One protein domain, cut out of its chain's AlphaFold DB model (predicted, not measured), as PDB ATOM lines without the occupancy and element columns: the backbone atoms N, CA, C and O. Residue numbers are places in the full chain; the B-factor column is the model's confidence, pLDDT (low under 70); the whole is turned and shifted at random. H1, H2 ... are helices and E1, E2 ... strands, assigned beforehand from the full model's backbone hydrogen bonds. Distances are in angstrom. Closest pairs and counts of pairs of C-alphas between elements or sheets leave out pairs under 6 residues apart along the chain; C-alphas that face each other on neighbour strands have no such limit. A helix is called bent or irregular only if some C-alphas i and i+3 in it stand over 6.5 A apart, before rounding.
ATOM      1  N   ILE A  12     163.422 196.701 140.825       37.22
ATOM      2  CA  ILE A  12     162.532 195.543 140.580       37.22
ATOM      3  C   ILE A  12     163.248 194.377 139.870       37.22
ATOM      4  O   ILE A  12     162.989 193.214 140.171       37.22
ATOM      5  N   CYS A  13     164.197 194.647 138.969       38.06
ATOM      6  CA  CYS A  13     164.867 193.576 138.215       38.06
ATOM      7  C   CYS A  13     165.881 192.784 139.061       38.06
ATOM      8  O   CYS A  13     166.049 191.583 138.856       38.06
ATOM      9  N   LYS A  14     166.536 193.424 140.044       37.44
ATOM     10  CA  LYS A  14     167.546 192.761 140.890       37.44
ATOM     11  C   LYS A  14     166.949 191.665 141.778       37.44
ATOM     12  O   LYS A  14     167.546 190.601 141.901       37.44
ATOM     13  N   THR A  15     165.760 191.884 142.343       44.81
ATOM     14  CA  THR A  15     165.056 190.850 143.118       44.81
ATOM     15  C   THR A  15     164.578 189.706 142.230       44.81
ATOM     16  O   THR A  15     164.698 188.555 142.635       44.81
ATOM     17  N   SER A  16     164.113 189.981 141.004       52.38
ATOM     18  CA  SER A  16     163.720 188.932 140.049       52.38
ATOM     19  C   SER A  16     164.875 187.970 139.734       52.38
ATOM     20  O   SER A  16     164.701 186.757 139.854       52.38
ATOM     21  N   ASN A  17     166.069 188.494 139.431       53.66
ATOM     22  CA  ASN A  17     167.247 187.657 139.194       53.66
ATOM     23  C   ASN A  17     167.701 186.915 140.459       53.66
ATOM     24  O   ASN A  17     167.993 185.729 140.368       53.66
ATOM     25  N   PHE A  18     167.676 187.546 141.637       59.94
ATOM     26  CA  PHE A  18     168.008 186.874 142.901       59.94
ATOM     27  C   PHE A  18     167.045 185.717 143.225       59.94
ATOM     28  O   PHE A  18     167.489 184.622 143.558       59.94
ATOM     29  N   TYR A  19     165.730 185.903 143.053       52.22
ATOM     30  CA  TYR A  19     164.748 184.827 143.236       52.22
ATOM     31  C   TYR A  19     164.844 183.733 142.163       52.22
ATOM     32  O   TYR A  19     164.567 182.574 142.467       52.22
ATOM     33  N   ARG A  20     165.244 184.067 140.929       61.78
ATOM     34  CA  ARG A  20     165.534 183.080 139.876       61.78
ATOM     35  C   ARG A  20     166.785 182.267 140.222       61.78
ATOM     36  O   ARG A  20     166.731 181.048 140.177       61.78
ATOM     37  N   GLN A  21     167.867 182.921 140.638       66.06
ATOM     38  CA  GLN A  21     169.122 182.267 141.012       66.06
ATOM     39  C   GLN A  21     168.955 181.383 142.258       66.06
ATOM     40  O   GLN A  21     169.370 180.231 142.236       66.06
ATOM     41  N   LEU A  22     168.248 181.860 143.293       58.28
ATOM     42  CA  LEU A  22     167.860 181.025 144.436       58.28
ATOM     43  C   LEU A  22     166.987 179.837 144.018       58.28
ATOM     44  O   LEU A  22     167.210 178.737 144.509       58.28
ATOM     45  N   ARG A  23     166.005 180.028 143.124       64.88
ATOM     46  CA  ARG A  23     165.177 178.917 142.625       64.88
ATOM     47  C   ARG A  23     166.031 177.863 141.930       64.88
ATOM     48  O   ARG A  23     165.839 176.691 142.220       64.88
ATOM     49  N   ASN A  24     166.948 178.276 141.056       67.12
ATOM     50  CA  ASN A  24     167.846 177.363 140.355       67.12
ATOM     51  C   ASN A  24     168.695 176.573 141.360       67.12
ATOM     52  O   ASN A  24     168.624 175.352 141.352       67.12
ATOM     53  N   LEU A  25     169.358 177.254 142.304       64.25
ATOM     54  CA  LEU A  25     170.157 176.613 143.355       64.25
ATOM     55  C   LEU A  25     169.331 175.624 144.193       64.25
ATOM     56  O   LEU A  25     169.736 174.482 144.354       64.25
ATOM     57  N   PHE A  26     168.139 176.006 144.672       63.78
ATOM     58  CA  PHE A  26     167.252 175.090 145.407       63.78
ATOM     59  C   PHE A  26     166.772 173.905 144.551       63.78
ATOM     60  O   PHE A  26     166.571 172.811 145.076       63.78
ATOM     61  N   GLN A  27     166.562 174.105 143.248       69.06
ATOM     62  CA  GLN A  27     166.116 173.063 142.325       69.06
ATOM     63  C   GLN A  27     167.259 172.114 141.927       69.06
ATOM     64  O   GLN A  27     167.008 170.925 141.733       69.06
ATOM     65  N   GLU A  28     168.495 172.606 141.870       73.94
ATOM     66  CA  GLU A  28     169.729 171.825 141.732       73.94
ATOM     67  C   GLU A  28     169.988 170.994 142.996       73.94
ATOM     68  O   GLU A  28     170.149 169.781 142.890       73.94
ATOM     69  N   ASP A  29     169.883 171.596 144.185       76.25
ATOM     70  CA  ASP A  29     169.980 170.913 145.485       76.25
ATOM     71  C   ASP A  29     168.947 169.779 145.618       76.25
ATOM     72  O   ASP A  29     169.268 168.658 146.018       76.25
ATOM     73  N   LEU A  30     167.687 170.050 145.257       73.75
ATOM     74  CA  LEU A  30     166.611 169.055 145.275       73.75
ATOM     75  C   LEU A  30     166.810 167.968 144.213       73.75
ATOM     76  O   LEU A  30     166.520 166.801 144.487       73.75
ATOM     77  N   ARG A  31     167.316 168.321 143.024       80.31
ATOM     78  CA  ARG A  31     167.648 167.353 141.969       80.31
ATOM     79  C   ARG A  31     168.767 166.422 142.423       80.31
ATOM     80  O   ARG A  31     168.572 165.217 142.352       80.31
ATOM     81  N   LEU A  32     169.869 166.963 142.943       82.75
ATOM     82  CA  LEU A  32     171.033 166.197 143.396       82.75
ATOM     83  C   LEU A  32     170.671 165.231 144.535       82.75
ATOM     84  O   LEU A  32     171.056 164.065 144.514       82.75
ATOM     85  N   ARG A  33     169.863 165.685 145.503       84.19
ATOM     86  CA  ARG A  33     169.336 164.818 146.571       84.19
ATOM     87  C   ARG A  33     168.445 163.708 146.012       84.19
ATOM     88  O   ARG A  33     168.565 162.569 146.451       84.19
ATOM     89  N   SER A  34     167.581 164.023 145.044       88.44
ATOM     90  CA  SER A  34     166.694 163.033 144.416       88.44
ATOM     91  C   SER A  34     167.472 162.014 143.578       88.44
ATOM     92  O   SER A  34     167.165 160.831 143.648       88.44
ATOM     93  N   THR A  35     168.501 162.424 142.828       88.69
ATOM     94  CA  THR A  35     169.316 161.485 142.041       88.69
ATOM     95  C   THR A  35     170.106 160.545 142.944       88.69
ATOM     96  O   THR A  35     169.968 159.341 142.782       88.69
ATOM     97  N   VAL A  36     170.822 161.057 143.954       91.25
ATOM     98  CA  VAL A  36     171.633 160.223 144.868       91.25
ATOM     99  C   VAL A  36     170.764 159.257 145.692       91.25
ATOM    100  O   VAL A  36     171.131 158.099 145.890       91.25
ATOM    101  N   LEU A  37     169.587 159.695 146.159       91.06
ATOM    102  CA  LEU A  37     168.654 158.816 146.879       91.06
ATOM    103  C   LEU A  37     167.984 157.783 145.965       91.06
ATOM    104  O   LEU A  37     167.737 156.660 146.410       91.06
ATOM    105  N   LEU A  38     167.693 158.136 144.708       92.81
ATOM    106  CA  LEU A  38     167.158 157.192 143.730       92.81
ATOM    107  C   LEU A  38     168.209 156.154 143.339       92.81
ATOM    108  O   LEU A  38     167.899 154.974 143.358       92.81
ATOM    109  N   GLU A  39     169.436 156.572 143.048       93.00
ATOM    110  CA  GLU A  39     170.585 155.729 142.703       93.00
ATOM    111  C   GLU A  39     170.865 154.674 143.787       93.00
ATOM    112  O   GLU A  39     170.826 153.473 143.517       93.00
ATOM    113  N   TRP A  40     170.990 155.103 145.049       91.88
ATOM    114  CA  TRP A  40     171.163 154.217 146.210       91.88
ATOM    115  C   TRP A  40     170.005 153.220 146.423       91.88
ATOM    116  O   TRP A  40     170.198 152.119 146.960       91.88
ATOM    117  N   ALA A  41     168.789 153.594 146.013       93.19
ATOM    118  CA  ALA A  41     167.590 152.771 146.137       93.19
ATOM    119  C   ALA A  41     167.271 151.933 144.883       93.19
ATOM    120  O   ALA A  41     166.542 150.948 145.001       93.19
ATOM    121  N   ALA A  42     167.785 152.288 143.701       91.00
ATOM    122  CA  ALA A  42     167.300 151.806 142.406       91.00
ATOM    123  C   ALA A  42     167.401 150.285 142.277       91.00
ATOM    124  O   ALA A  42     166.415 149.633 141.935       91.00
ATOM    125  N   ALA A  43     168.557 149.714 142.624       90.38
ATOM    126  CA  ALA A  43     168.775 148.271 142.577       90.38
ATOM    127  C   ALA A  43     167.778 147.496 143.459       90.38
ATOM    128  O   ALA A  43     167.265 146.460 143.043       90.38
ATOM    129  N   ASP A  44     167.439 148.007 144.648       90.00
ATOM    130  CA  ASP A  44     166.440 147.398 145.540       90.00
ATOM    131  C   ASP A  44     164.992 147.688 145.112       90.00
ATOM    132  O   ASP A  44     164.105 146.884 145.386       90.00
ATOM    133  N   LEU A  45     164.738 148.813 144.442       90.81
ATOM    134  CA  LEU A  45     163.411 149.223 143.984       90.81
ATOM    135  C   LEU A  45     162.978 148.433 142.740       90.81
ATOM    136  O   LEU A  45     161.947 147.758 142.762       90.81
ATOM    137  N   PHE A  46     163.785 148.469 141.677       90.56
ATOM    138  CA  PHE A  46     163.474 147.842 140.388       90.56
ATOM    139  C   PHE A  46     163.632 146.311 140.393       90.56
ATOM    140  O   PHE A  46     163.048 145.646 139.544       90.56
ATOM    141  N   SER A  47     164.351 145.726 141.362       91.19
ATOM    142  CA  SER A  47     164.391 144.261 141.545       91.19
ATOM    143  C   SER A  47     163.201 143.694 142.332       91.19
ATOM    144  O   SER A  47     163.005 142.479 142.348       91.19
ATOM    145  N   ARG A  48     162.406 144.544 143.002       86.12
ATOM    146  CA  ARG A  48     161.310 144.119 143.900       86.12
ATOM    147  C   ARG A  48     159.924 144.573 143.451       86.12
ATOM    148  O   ARG A  48     158.939 143.941 143.828       86.12
ATOM    149  N   PHE A  49     159.841 145.628 142.644       86.69
ATOM    150  CA  PHE A  49     158.609 146.090 142.013       86.69
ATOM    151  C   PHE A  49     158.727 146.025 140.489       86.69
ATOM    152  O   PHE A  49     159.743 146.412 139.916       86.69
ATOM    153  N   THR A  50     157.657 145.599 139.816       90.38
ATOM    154  CA  THR A  50     157.554 145.751 138.358       90.38
ATOM    155  C   THR A  50     157.427 147.230 137.990       90.38
ATOM    156  O   THR A  50     156.903 148.027 138.771       90.38
ATOM    157  N   LEU A  51     157.830 147.608 136.772       90.19
ATOM    158  CA  LEU A  51     157.688 148.989 136.288       90.19
ATOM    159  C   LEU A  51     156.237 149.498 136.393       90.19
ATOM    160  O   LEU A  51     156.017 150.645 136.769       90.19
ATOM    161  N   GLN A  52     155.247 148.633 136.137       89.06
ATOM    162  CA  GLN A  52     153.832 148.964 136.329       89.06
ATOM    163  C   GLN A  52     153.512 149.283 137.798       89.06
ATOM    164  O   GLN A  52     152.913 150.320 138.061       89.06
ATOM    165  N   ALA A  53     153.948 148.452 138.750       85.56
ATOM    166  CA  ALA A  53     153.728 148.708 140.174       85.56
ATOM    167  C   ALA A  53     154.401 150.015 140.634       85.56
ATOM    168  O   ALA A  53     153.819 150.767 141.409       85.56
ATOM    169  N   ILE A  54     155.595 150.329 140.118       92.19
ATOM    170  CA  ILE A  54     156.275 151.605 140.395       92.19
ATOM    171  C   ILE A  54     155.452 152.783 139.857       92.19
ATOM    172  O   ILE A  54     155.233 153.747 140.586       92.19
ATOM    173  N   LEU A  55     154.941 152.701 138.624       92.94
ATOM    174  CA  LEU A  55     154.083 153.738 138.040       92.94
ATOM    175  C   LEU A  55     152.761 153.901 138.807       92.94
ATOM    176  O   LEU A  55     152.344 155.029 139.063       92.94
ATOM    177  N   GLU A  56     152.124 152.808 139.228       90.75
ATOM    178  CA  GLU A  56     150.912 152.826 140.057       90.75
ATOM    179  C   GLU A  56     151.165 153.483 141.424       90.75
ATOM    180  O   GLU A  56     150.361 154.307 141.866       90.75
ATOM    181  N   ILE A  57     152.307 153.200 142.062       90.50
ATOM    182  CA  ILE A  57     152.711 153.846 143.319       90.50
ATOM    183  C   ILE A  57     153.024 155.333 143.095       90.50
ATOM    184  O   ILE A  57     152.528 156.165 143.849       90.50
ATOM    185  N   VAL A  58     153.779 155.706 142.056       93.12
ATOM    186  CA  VAL A  58     154.083 157.117 141.743       93.12
ATOM    187  C   VAL A  58     152.802 157.902 141.441       93.12
ATOM    188  O   VAL A  58     152.628 159.006 141.956       93.12
ATOM    189  N   VAL A  59     151.847 157.324 140.705       92.19
ATOM    190  CA  VAL A  59     150.509 157.910 140.517       92.19
ATOM    191  C   VAL A  59     149.754 158.012 141.844       92.19
ATOM    192  O   VAL A  59     149.105 159.027 142.095       92.19
ATOM    193  N   ALA A  60     149.849 157.017 142.731       88.75
ATOM    194  CA  ALA A  60     149.215 157.086 144.045       88.75
ATOM    195  C   ALA A  60     149.796 158.211 144.924       88.75
ATOM    196  O   ALA A  60     149.040 158.896 145.619       88.75
ATOM    197  N   LEU A  61     151.107 158.455 144.842       91.94
ATOM    198  CA  LEU A  61     151.774 159.584 145.491       91.94
ATOM    199  C   LEU A  61     151.349 160.926 144.869       91.94
ATOM    200  O   LEU A  61     150.931 161.828 145.590       91.94
ATOM    201  N   LEU A  62     151.341 161.057 143.539       91.38
ATOM    202  CA  LEU A  62     150.865 162.274 142.858       91.38
ATOM    203  C   LEU A  62     149.373 162.580 143.125       91.38
ATOM    204  O   LEU A  62     148.939 163.720 142.964       91.38
ATOM    205  N   LEU A  63     148.592 161.589 143.567       90.62
ATOM    206  CA  LEU A  63     147.193 161.724 143.998       90.62
ATOM    207  C   LEU A  63     147.007 161.903 145.520       90.62
ATOM    208  O   LEU A  63     145.869 161.854 145.995       90.62
ATOM    209  N   GLU A  64     148.092 162.111 146.273       91.50
ATOM    210  CA  GLU A  64     148.113 162.267 147.736       91.50
ATOM    211  C   GLU A  64     147.449 161.105 148.507       91.50
ATOM    212  O   GLU A  64     146.732 161.309 149.493       91.50
ATOM    213  N   PHE A  65     147.661 159.859 148.076       88.19
ATOM    214  CA  PHE A  65     147.244 158.692 148.858       88.19
ATOM    215  C   PHE A  65     148.227 158.360 149.995       88.19
ATOM    216  O   PHE A  65     149.344 158.867 150.072       88.19
ATOM    217  N   ARG A  66     147.783 157.492 150.911       87.62
ATOM    218  CA  ARG A  66     148.641 156.862 151.922       87.62
ATOM    219  C   ARG A  66     149.358 155.686 151.274       87.62
ATOM    220  O   ARG A  66     148.690 154.818 150.713       87.62
ATOM    221  N   VAL A  67     150.681 155.645 151.371       90.25
ATOM    222  CA  VAL A  67     151.506 154.551 150.847       90.25
ATOM    223  C   VAL A  67     152.282 153.920 151.998       90.25
ATOM    224  O   VAL A  67     153.025 154.596 152.713       90.25
ATOM    225  N   VAL A  68     152.085 152.613 152.174       90.88
ATOM    226  CA  VAL A  68     152.716 151.809 153.225       90.88
ATOM    227  C   VAL A  68     153.607 150.757 152.578       90.88
ATOM    228  O   VAL A  68     153.123 149.922 151.817       90.88
ATOM    229  N   VAL A  69     154.899 150.776 152.898       90.25
ATOM    230  CA  VAL A  69     155.859 149.741 152.488       90.25
ATOM    231  C   VAL A  69     156.048 148.768 153.650       90.25
ATOM    232  O   VAL A  69     156.493 149.169 154.719       90.25
ATOM    233  N   VAL A  70     155.738 147.485 153.478       86.12
ATOM    234  CA  VAL A  70     155.970 146.481 154.533       86.12
ATOM    235  C   VAL A  70     157.213 145.662 154.198       86.12
ATOM    236  O   VAL A  70     157.303 145.094 153.113       86.12
ATOM    237  N   SER A  71     158.177 145.601 155.120       83.75
ATOM    238  CA  SER A  71     159.436 144.868 154.928       83.75
ATOM    239  C   SER A  71     160.029 144.417 156.258       83.75
ATOM    240  O   SER A  71     160.263 145.238 157.135       83.75
ATOM    241  N   GLN A  72     160.386 143.132 156.355       79.62
ATOM    242  CA  GLN A  72     161.087 142.564 157.518       79.62
ATOM    243  C   GLN A  72     162.496 143.159 157.723       79.62
ATOM    244  O   GLN A  72     163.026 143.110 158.828       79.62
ATOM    245  N   SER A  73     163.108 143.731 156.674       84.62
ATOM    246  CA  SER A  73     164.337 144.528 156.794       84.62
ATOM    247  C   SER A  73     163.993 146.026 156.852       84.62
ATOM    248  O   SER A  73     163.417 146.539 155.881       84.62
ATOM    249  N   PRO A  74     164.358 146.750 157.931       85.94
ATOM    250  CA  PRO A  74     164.126 148.191 158.051       85.94
ATOM    251  C   PRO A  74     165.016 149.018 157.105       85.94
ATOM    252  O   PRO A  74     164.613 150.092 156.658       85.94
ATOM    253  N   GLU A  75     166.200 148.508 156.755       88.75
ATOM    254  CA  GLU A  75     167.122 149.119 155.788       88.75
ATOM    255  C   GLU A  75     166.488 149.159 154.396       88.75
ATOM    256  O   GLU A  75     166.405 150.214 153.767       88.75
ATOM    257  N   LEU A  76     165.947 148.017 153.954       88.50
ATOM    258  CA  LEU A  76     165.204 147.918 152.703       88.50
ATOM    259  C   LEU A  76     163.964 148.817 152.716       88.50
ATOM    260  O   LEU A  76     163.724 149.554 151.767       88.50
ATOM    261  N   ALA A  77     163.190 148.782 153.801       88.00
ATOM    262  CA  ALA A  77     162.023 149.644 153.981       88.00
ATOM    263  C   ALA A  77     162.376 151.133 153.777       88.00
ATOM    264  O   ALA A  77     161.687 151.838 153.034       88.00
ATOM    265  N   SER A  78     163.504 151.568 154.349       91.44
ATOM    266  CA  SER A  78     164.037 152.925 154.197       91.44
ATOM    267  C   SER A  78     164.422 153.242 152.751       91.44
ATOM    268  O   SER A  78     164.003 154.278 152.232       91.44
ATOM    269  N   LYS A  79     165.168 152.344 152.084       92.00
ATOM    270  CA  LYS A  79     165.536 152.476 150.663       92.00
ATOM    271  C   LYS A  79     164.312 152.679 149.781       92.00
ATOM    272  O   LYS A  79     164.262 153.634 149.014       92.00
ATOM    273  N   LEU A  80     163.315 151.805 149.911       93.38
ATOM    274  CA  LEU A  80     162.126 151.834 149.063       93.38
ATOM    275  C   LEU A  80     161.311 153.117 149.285       93.38
ATOM    276  O   LEU A  80     160.922 153.751 148.309       93.38
ATOM    277  N   VAL A  81     161.108 153.563 150.532       94.56
ATOM    278  CA  VAL A  81     160.397 154.827 150.819       94.56
ATOM    279  C   VAL A  81     161.136 156.049 150.259       94.56
ATOM    280  O   VAL A  81     160.503 156.929 149.672       94.56
ATOM    281  N   LEU A  82     162.464 156.111 150.402       93.94
ATOM    282  CA  LEU A  82     163.265 157.244 149.923       93.94
ATOM    283  C   LEU A  82     163.407 157.253 148.391       93.94
ATOM    284  O   LEU A  82     163.259 158.311 147.777       93.94
ATOM    285  N   GLY A  83     163.591 156.092 147.759       94.12
ATOM    286  CA  GLY A  83     163.599 155.948 146.301       94.12
ATOM    287  C   GLY A  83     162.253 156.319 145.670       94.12
ATOM    288  O   GLY A  83     162.212 157.117 144.735       94.12
ATOM    289  N   LEU A  84     161.136 155.842 146.236       93.62
ATOM    290  CA  LEU A  84     159.785 156.219 145.793       93.62
ATOM    291  C   LEU A  84     159.513 157.723 145.940       93.62
ATOM    292  O   LEU A  84     158.891 158.318 145.064       93.62
ATOM    293  N   SER A  85     160.007 158.360 147.007       93.94
ATOM    294  CA  SER A  85     159.916 159.818 147.152       93.94
ATOM    295  C   SER A  85     160.819 160.583 146.178       93.94
ATOM    296  O   SER A  85     160.545 161.751 145.908       93.94
ATOM    297  N   SER A  86     161.881 159.959 145.667       93.31
ATOM    298  CA  SER A  86     162.817 160.574 144.716       93.31
ATOM    299  C   SER A  86     162.295 160.517 143.277       93.31
ATOM    300  O   SER A  86     162.482 161.465 142.517       93.31
ATOM    301  N   LEU A  87     161.528 159.472 142.934       93.06
ATOM    302  CA  LEU A  87     160.780 159.362 141.670       93.06
ATOM    303  C   LEU A  87     159.693 160.435 141.476       93.06
ATOM    304  O   LEU A  87     159.114 160.523 140.395       93.06
ATOM    305  N   LEU A  88     159.398 161.251 142.492       91.62
ATOM    306  CA  LEU A  88     158.476 162.381 142.361       91.62
ATOM    307  C   LEU A  88     159.093 163.596 141.658       91.62
ATOM    308  O   LEU A  88     158.335 164.457 141.212       91.62
ATOM    309  N   TRP A  89     160.425 163.691 141.548       87.56
ATOM    310  CA  TRP A  89     161.097 164.845 140.943       87.56
ATOM    311  C   TRP A  89     160.566 165.117 139.516       87.56
ATOM    312  O   TRP A  89     160.466 164.180 138.723       87.56
ATOM    313  N   PRO A  90     160.217 166.369 139.146       87.69
ATOM    314  CA  PRO A  90     160.513 167.639 139.825       87.69
ATOM    315  C   PRO A  90     159.530 168.053 140.936       87.69
ATOM    316  O   PRO A  90     159.701 169.118 141.531       87.69
ATOM    317  N   PHE A  91     158.505 167.254 141.233       87.00
ATOM    318  CA  PHE A  91     157.640 167.475 142.393       87.00
ATOM    319  C   PHE A  91     158.339 167.039 143.690       87.00
ATOM    320  O   PHE A  91     159.281 166.250 143.688       87.00
ATOM    321  N   SER A  92     157.867 167.556 144.824       83.31
ATOM    322  CA  SER A  92     158.360 167.191 146.157       83.31
ATOM    323  C   SER A  92     157.193 166.821 147.065       83.31
ATOM    324  O   SER A  92     156.171 167.512 147.088       83.31
ATOM    325  N   TRP A  93     157.340 165.728 147.814       90.56
ATOM    326  CA  TRP A  93     156.329 165.268 148.762       90.56
ATOM    327  C   TRP A  93     156.152 166.276 149.908       90.56
ATOM    328  O   TRP A  93     157.120 166.640 150.569       90.56
ATOM    329  N   GLN A  94     154.915 166.731 150.136       86.38
ATOM    330  CA  GLN A  94     154.595 167.782 151.118       86.38
ATOM    331  C   GLN A  94     154.044 167.249 152.450       86.38
ATOM    332  O   GLN A  94     153.835 168.023 153.384       86.38
ATOM    333  N   HIS A  95     153.761 165.946 152.540       90.56
ATOM    334  CA  HIS A  95     153.112 165.335 153.707       90.56
ATOM    335  C   HIS A  95     154.114 164.545 154.552       90.56
ATOM    336  O   HIS A  95     155.320 164.571 154.314       90.56
ATOM    337  N   LEU A  96     153.619 163.821 155.556       91.06
ATOM    338  CA  LEU A  96     154.459 163.002 156.422       91.06
ATOM    339  C   LEU A  96     155.220 161.942 155.603       91.06
ATOM    340  O   LEU A  96     154.626 161.210 154.809       91.06
ATOM    341  N   LEU A  97     156.533 161.866 155.812       92.75
ATOM    342  CA  LEU A  97     157.419 160.845 155.262       92.75
ATOM    343  C   LEU A  97     158.230 160.260 156.422       92.75
ATOM    344  O   LEU A  97     158.970 160.983 157.084       92.75
ATOM    345  N   LEU A  98     158.064 158.964 156.688       91.75
ATOM    346  CA  LEU A  98     158.765 158.241 157.754       91.75
ATOM    347  C   LEU A  98     159.397 156.966 157.172       91.75
ATOM    348  O   LEU A  98     158.687 155.962 157.055       91.75
ATOM    349  N   PRO A  99     160.704 156.968 156.824       91.44
ATOM    350  CA  PRO A  99     161.364 155.837 156.156       91.44
ATOM    351  C   PRO A  99     161.286 154.529 156.952       91.44
ATOM    352  O   PRO A  99     161.265 153.454 156.365       91.44
ATOM    353  N   ILE A 100     161.163 154.634 158.279       90.25
ATOM    354  CA  ILE A 100     160.735 153.573 159.193       90.25
ATOM    355  C   ILE A 100     159.720 154.197 160.157       90.25
ATOM    356  O   ILE A 100     159.983 155.262 160.720       90.25
ATOM    357  N   CYS A 101     158.577 153.548 160.386       87.31
ATOM    358  CA  CYS A 101     157.644 153.937 161.440       87.31
ATOM    359  C   CYS A 101     158.060 153.326 162.797       87.31
ATOM    360  O   CYS A 101     158.104 152.094 162.920       87.31
ATOM    361  N   PRO A 102     158.321 154.139 163.842       86.31
ATOM    362  CA  PRO A 102     158.547 153.635 165.196       86.31
ATOM    363  C   PRO A 102     157.353 152.811 165.694       86.31
ATOM    364  O   PRO A 102     156.210 153.210 165.487       86.31
ATOM    365  N   ALA A 103     157.605 151.704 166.402       83.12
ATOM    366  CA  ALA A 103     156.568 150.756 166.841       83.12
ATOM    367  C   ALA A 103     155.352 151.420 167.521       83.12
ATOM    368  O   ALA A 103     154.212 151.098 167.204       83.12
ATOM    369  N   TYR A 104     155.591 152.412 168.384       81.88
ATOM    370  CA  TYR A 104     154.551 153.137 169.123       81.88
ATOM    371  C   TYR A 104     153.691 154.097 168.272       81.88
ATOM    372  O   TYR A 104     152.744 154.679 168.795       81.88
ATOM    373  N   LEU A 105     154.005 154.284 166.983       82.00
ATOM    374  CA  LEU A 105     153.239 155.113 166.041       82.00
ATOM    375  C   LEU A 105     152.520 154.304 164.953       82.00
ATOM    376  O   LEU A 105     151.756 154.892 164.194       82.00
ATOM    377  N   GLN A 106     152.732 152.987 164.858       83.44
ATOM    378  CA  GLN A 106     152.246 152.189 163.723       83.44
ATOM    379  C   GLN A 106     150.714 152.143 163.645       83.44
ATOM    380  O   GLN A 106     150.144 152.369 162.583       83.44
ATOM    381  N   GLU A 107     150.038 151.938 164.776       77.69
ATOM    382  CA  GLU A 107     148.570 151.980 164.841       77.69
ATOM    383  C   GLU A 107     148.049 153.393 164.520       77.69
ATOM    384  O   GLU A 107     147.186 153.577 163.662       77.69
ATOM    385  N   ALA A 108     148.656 154.415 165.135       78.00
ATOM    386  CA  ALA A 108     148.264 155.813 164.973       78.00
ATOM    387  C   ALA A 108     148.495 156.370 163.554       78.00
ATOM    388  O   ALA A 108     147.775 157.282 163.145       78.00
ATOM    389  N   ILE A 109     149.479 155.855 162.803       78.31
ATOM    390  CA  ILE A 109     149.711 156.270 161.413       78.31
ATOM    391  C   ILE A 109     148.774 155.556 160.436       78.31
ATOM    392  O   ILE A 109     148.305 156.195 159.502       78.31
ATOM    393  N   ILE A 110     148.419 154.286 160.663       78.44
ATOM    394  CA  ILE A 110     147.439 153.567 159.825       78.44
ATOM    395  C   ILE A 110     146.075 154.284 159.855       78.44
ATOM    396  O   ILE A 110     145.492 154.554 158.799       78.44
ATOM    397  N   ASP A 111     145.628 154.687 161.047       77.75
ATOM    398  CA  ASP A 111     144.405 155.476 161.255       77.75
ATOM    399  C   ASP A 111     144.545 156.965 160.873       77.75
ATOM    400  O   ASP A 111     143.546 157.700 160.846       77.75
ATOM    401  N   ALA A 112     145.755 157.452 160.566       77.31
ATOM    402  CA  ALA A 112     145.979 158.872 160.327       77.31
ATOM    403  C   ALA A 112     145.154 159.358 159.125       77.31
ATOM    404  O   ALA A 112     145.276 158.833 158.015       77.31
ATOM    405  N   PRO A 113     144.332 160.414 159.275       76.81
ATOM    406  CA  PRO A 113     143.483 160.858 158.184       76.81
ATOM    407  C   PRO A 113     144.290 161.451 157.026       76.81
ATOM    408  O   PRO A 113     143.779 161.458 155.911       76.81
ATOM    409  N   VAL A 114     145.493 161.979 157.253       83.50
ATOM    410  CA  VAL A 114     146.342 162.645 156.243       83.50
ATOM    411  C   VAL A 114     146.961 161.666 155.225       83.50
ATOM    412  O   VAL A 114     146.946 160.457 155.463       83.50
ATOM    413  N   PRO A 115     147.479 162.156 154.081       89.25
ATOM    414  CA  PRO A 115     148.430 161.410 153.259       89.25
ATOM    415  C   PRO A 115     149.740 161.186 154.025       89.25
ATOM    416  O   PRO A 115     150.130 162.019 154.846       89.25
ATOM    417  N   PHE A 116     150.433 160.090 153.735       90.56
ATOM    418  CA  PHE A 116     151.794 159.837 154.212       90.56
ATOM    419  C   PHE A 116     152.484 158.767 153.358       90.56
ATOM    420  O   PHE A 116     151.810 157.939 152.742       90.56
ATOM    421  N   ILE A 117     153.817 158.758 153.378       93.25
ATOM    422  CA  ILE A 117     154.636 157.620 152.940       93.25
ATOM    423  C   ILE A 117     155.344 157.077 154.175       93.25
ATOM    424  O   ILE A 117     156.026 157.828 154.877       93.25
ATOM    425  N   SER A 118     155.195 155.791 154.475       92.25
ATOM    426  CA  SER A 118     155.948 155.187 155.575       92.25
ATOM    427  C   SER A 118     156.196 153.702 155.380       92.25
ATOM    428  O   SER A 118     155.456 153.041 154.652       92.25
ATOM    429  N   ALA A 119     157.221 153.175 156.050       91.19
ATOM    430  CA  ALA A 119     157.447 151.742 156.114       91.19
ATOM    431  C   ALA A 119     157.134 151.134 157.485       91.19
ATOM    432  O   ALA A 119     157.444 151.718 158.527       91.19
ATOM    433  N   LEU A 120     156.574 149.924 157.474       85.06
ATOM    434  CA  LEU A 120     156.317 149.107 158.658       85.06
ATOM    435  C   LEU A 120     157.268 147.890 158.667       85.06
ATOM    436  O   LEU A 120     157.320 147.167 157.666       85.06
ATOM    437  N   PRO A 121     158.001 147.638 159.769       72.12
ATOM    438  CA  PRO A 121     158.902 146.490 159.893       72.12
ATOM    439  C   PRO A 121     158.161 145.148 160.036       72.12
ATOM    440  O   PRO A 121     158.707 144.099 159.707       72.12
ATOM    441  N   GLU A 122     156.917 145.168 160.518       65.06
ATOM    442  CA  GLU A 122     156.103 143.972 160.737       65.06
ATOM    443  C   GLU A 122     154.627 144.244 160.413       65.06
ATOM    444  O   GLU A 122     154.142 145.376 160.500       65.06
ATOM    445  N   VAL A 123     153.909 143.193 160.011       54.44
ATOM    446  CA  VAL A 123     152.468 143.231 159.749       54.44
ATOM    447  C   VAL A 123     151.736 143.227 161.093       54.44
ATOM    448  O   VAL A 123     151.497 142.168 161.672       54.44
ATOM    449  N   THR A 124     151.349 144.405 161.589       47.72
ATOM    450  CA  THR A 124     150.427 144.526 162.733       47.72
ATOM    451  C   THR A 124     149.169 143.685 162.452       47.72
ATOM    452  O   THR A 124     148.678 143.707 161.320       47.72
ATOM    453  N   PRO A 125     148.608 142.934 163.421       39.88
ATOM    454  CA  PRO A 125     147.632 141.876 163.128       39.88
ATOM    455  C   PRO A 125     146.361 142.354 162.410       39.88
ATOM    456  O   PRO A 125     145.774 141.582 161.658       39.88
ATOM    457  N   GLN A 126     145.986 143.631 162.546       41.91
ATOM    458  CA  GLN A 126     144.889 144.252 161.790       41.91
ATOM    459  C   GLN A 126     145.138 144.242 160.265       41.91
ATOM    460  O   GLN A 126     144.229 143.986 159.475       41.91
ATOM    461  N   VAL A 127     146.394 144.444 159.845       43.59
ATOM    462  CA  VAL A 127     146.840 144.367 158.445       43.59
ATOM    463  C   VAL A 127     146.859 142.911 157.959       43.59
ATOM    464  O   VAL A 127     146.519 142.643 156.807       43.59
ATOM    465  N   ALA A 128     147.185 141.954 158.838       37.50
ATOM    466  CA  ALA A 128     147.149 140.525 158.519       37.50
ATOM    467  C   ALA A 128     145.712 140.025 158.294       37.50
ATOM    468  O   ALA A 128     145.454 139.318 157.321       37.50
ATOM    469  N   THR A 129     144.756 140.433 159.137       35.66
ATOM    470  CA  THR A 129     143.346 140.012 159.024       35.66
ATOM    471  C   THR A 129     142.647 140.490 157.749       35.66
ATOM    472  O   THR A 129     141.700 139.848 157.308       35.66
ATOM    473  N   ALA A 130     143.132 141.562 157.113       37.72
ATOM    474  CA  ALA A 130     142.640 142.012 155.808       37.72
ATOM    475  C   ALA A 130     143.175 141.170 154.624       37.72
ATOM    476  O   ALA A 130     142.663 141.274 153.510       37.72
ATOM    477  N   SER A 131     144.191 140.327 154.840       38.56
ATOM    478  CA  SER A 131     144.835 139.498 153.815       38.56
ATOM    479  C   SER A 131     144.686 138.009 154.145       38.56
ATOM    480  O   SER A 131     145.633 137.361 154.589       38.56
TER     481      SER A 131
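This is residues 12 to 131 of the 692 residues of the protein "DENN domain-containing protein 5B" of Symbiodinium microadriaticum (UniProt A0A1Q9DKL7). The long helix H1 sticks out as an arm, with residues 12 to 26, from a small body where H3 packs between the later part of H1 and one face of a short three-stranded sheet, with H4 over the other face. The 120 printed residues have five named helices and three strands, in the order H1, H2, E1, H3, E2, H4, E3, H5; the sheet, E1 E3 E2, is parallel, and the class is mostly helix. The whole is loose, with radius of gyration of the C-alphas 16.9 A, and spans 61 by 31 by 23 A.

H1, residues 12 to 46, begins at C-alpha (162.532, 195.543, 140.580), spans 47.7 A and has a kink of 49 degrees near residue 40. H2 is residues 51 to 62, E1 67 to 70, H3 74 to 86 (18.2 A), E2 96 to 98, H4 103 to 110 and E3 116 to 120. H5, residues 125 to 129, ends at C-alpha (143.346, 140.012, 159.024). H1 and H4 are irregular: C-alphas 40 and 43, and 104 and 107, are 7.4 A apart.

H1, with residues 33 to 45 alone, touches H3 at a steep tilt of 40 degrees, opposite ways; the closest C-alphas, Leu 38 and Gly 83, are 4.6 A apart. H2 only grazes the sheet, with residues 57 to 61. N 67 of E1 and O 116 of E3 are 2.9 A apart, N 98 of E2 and O 117 of E3 3.0 A, both within hydrogen-bond range. H3 lies over E3, height 8.2 A, along the strands; H4, on the opposite face, also lies over E3, height 9.3 A, slantwise at 44 degrees on the local plane. E2, H4, E3 form a strand-helix-strand unit, parallel neighbour strands joined through a helix; E1, H3, E2 form a split one, with E3 between; both crossovers are right-handed. H5 is not on the sheet. O i to N i+4 pairs are within range throughout H2, H3 and H5, in 28 of 31 in H1 and 2 of 4 in H4.

The farthest C-alphas, Ile 12 and Thr 129, are 61.6 A apart. The printed part has no cut and no long link. pLDDT is under 70 in residues 12 to 27 and 122 to 131.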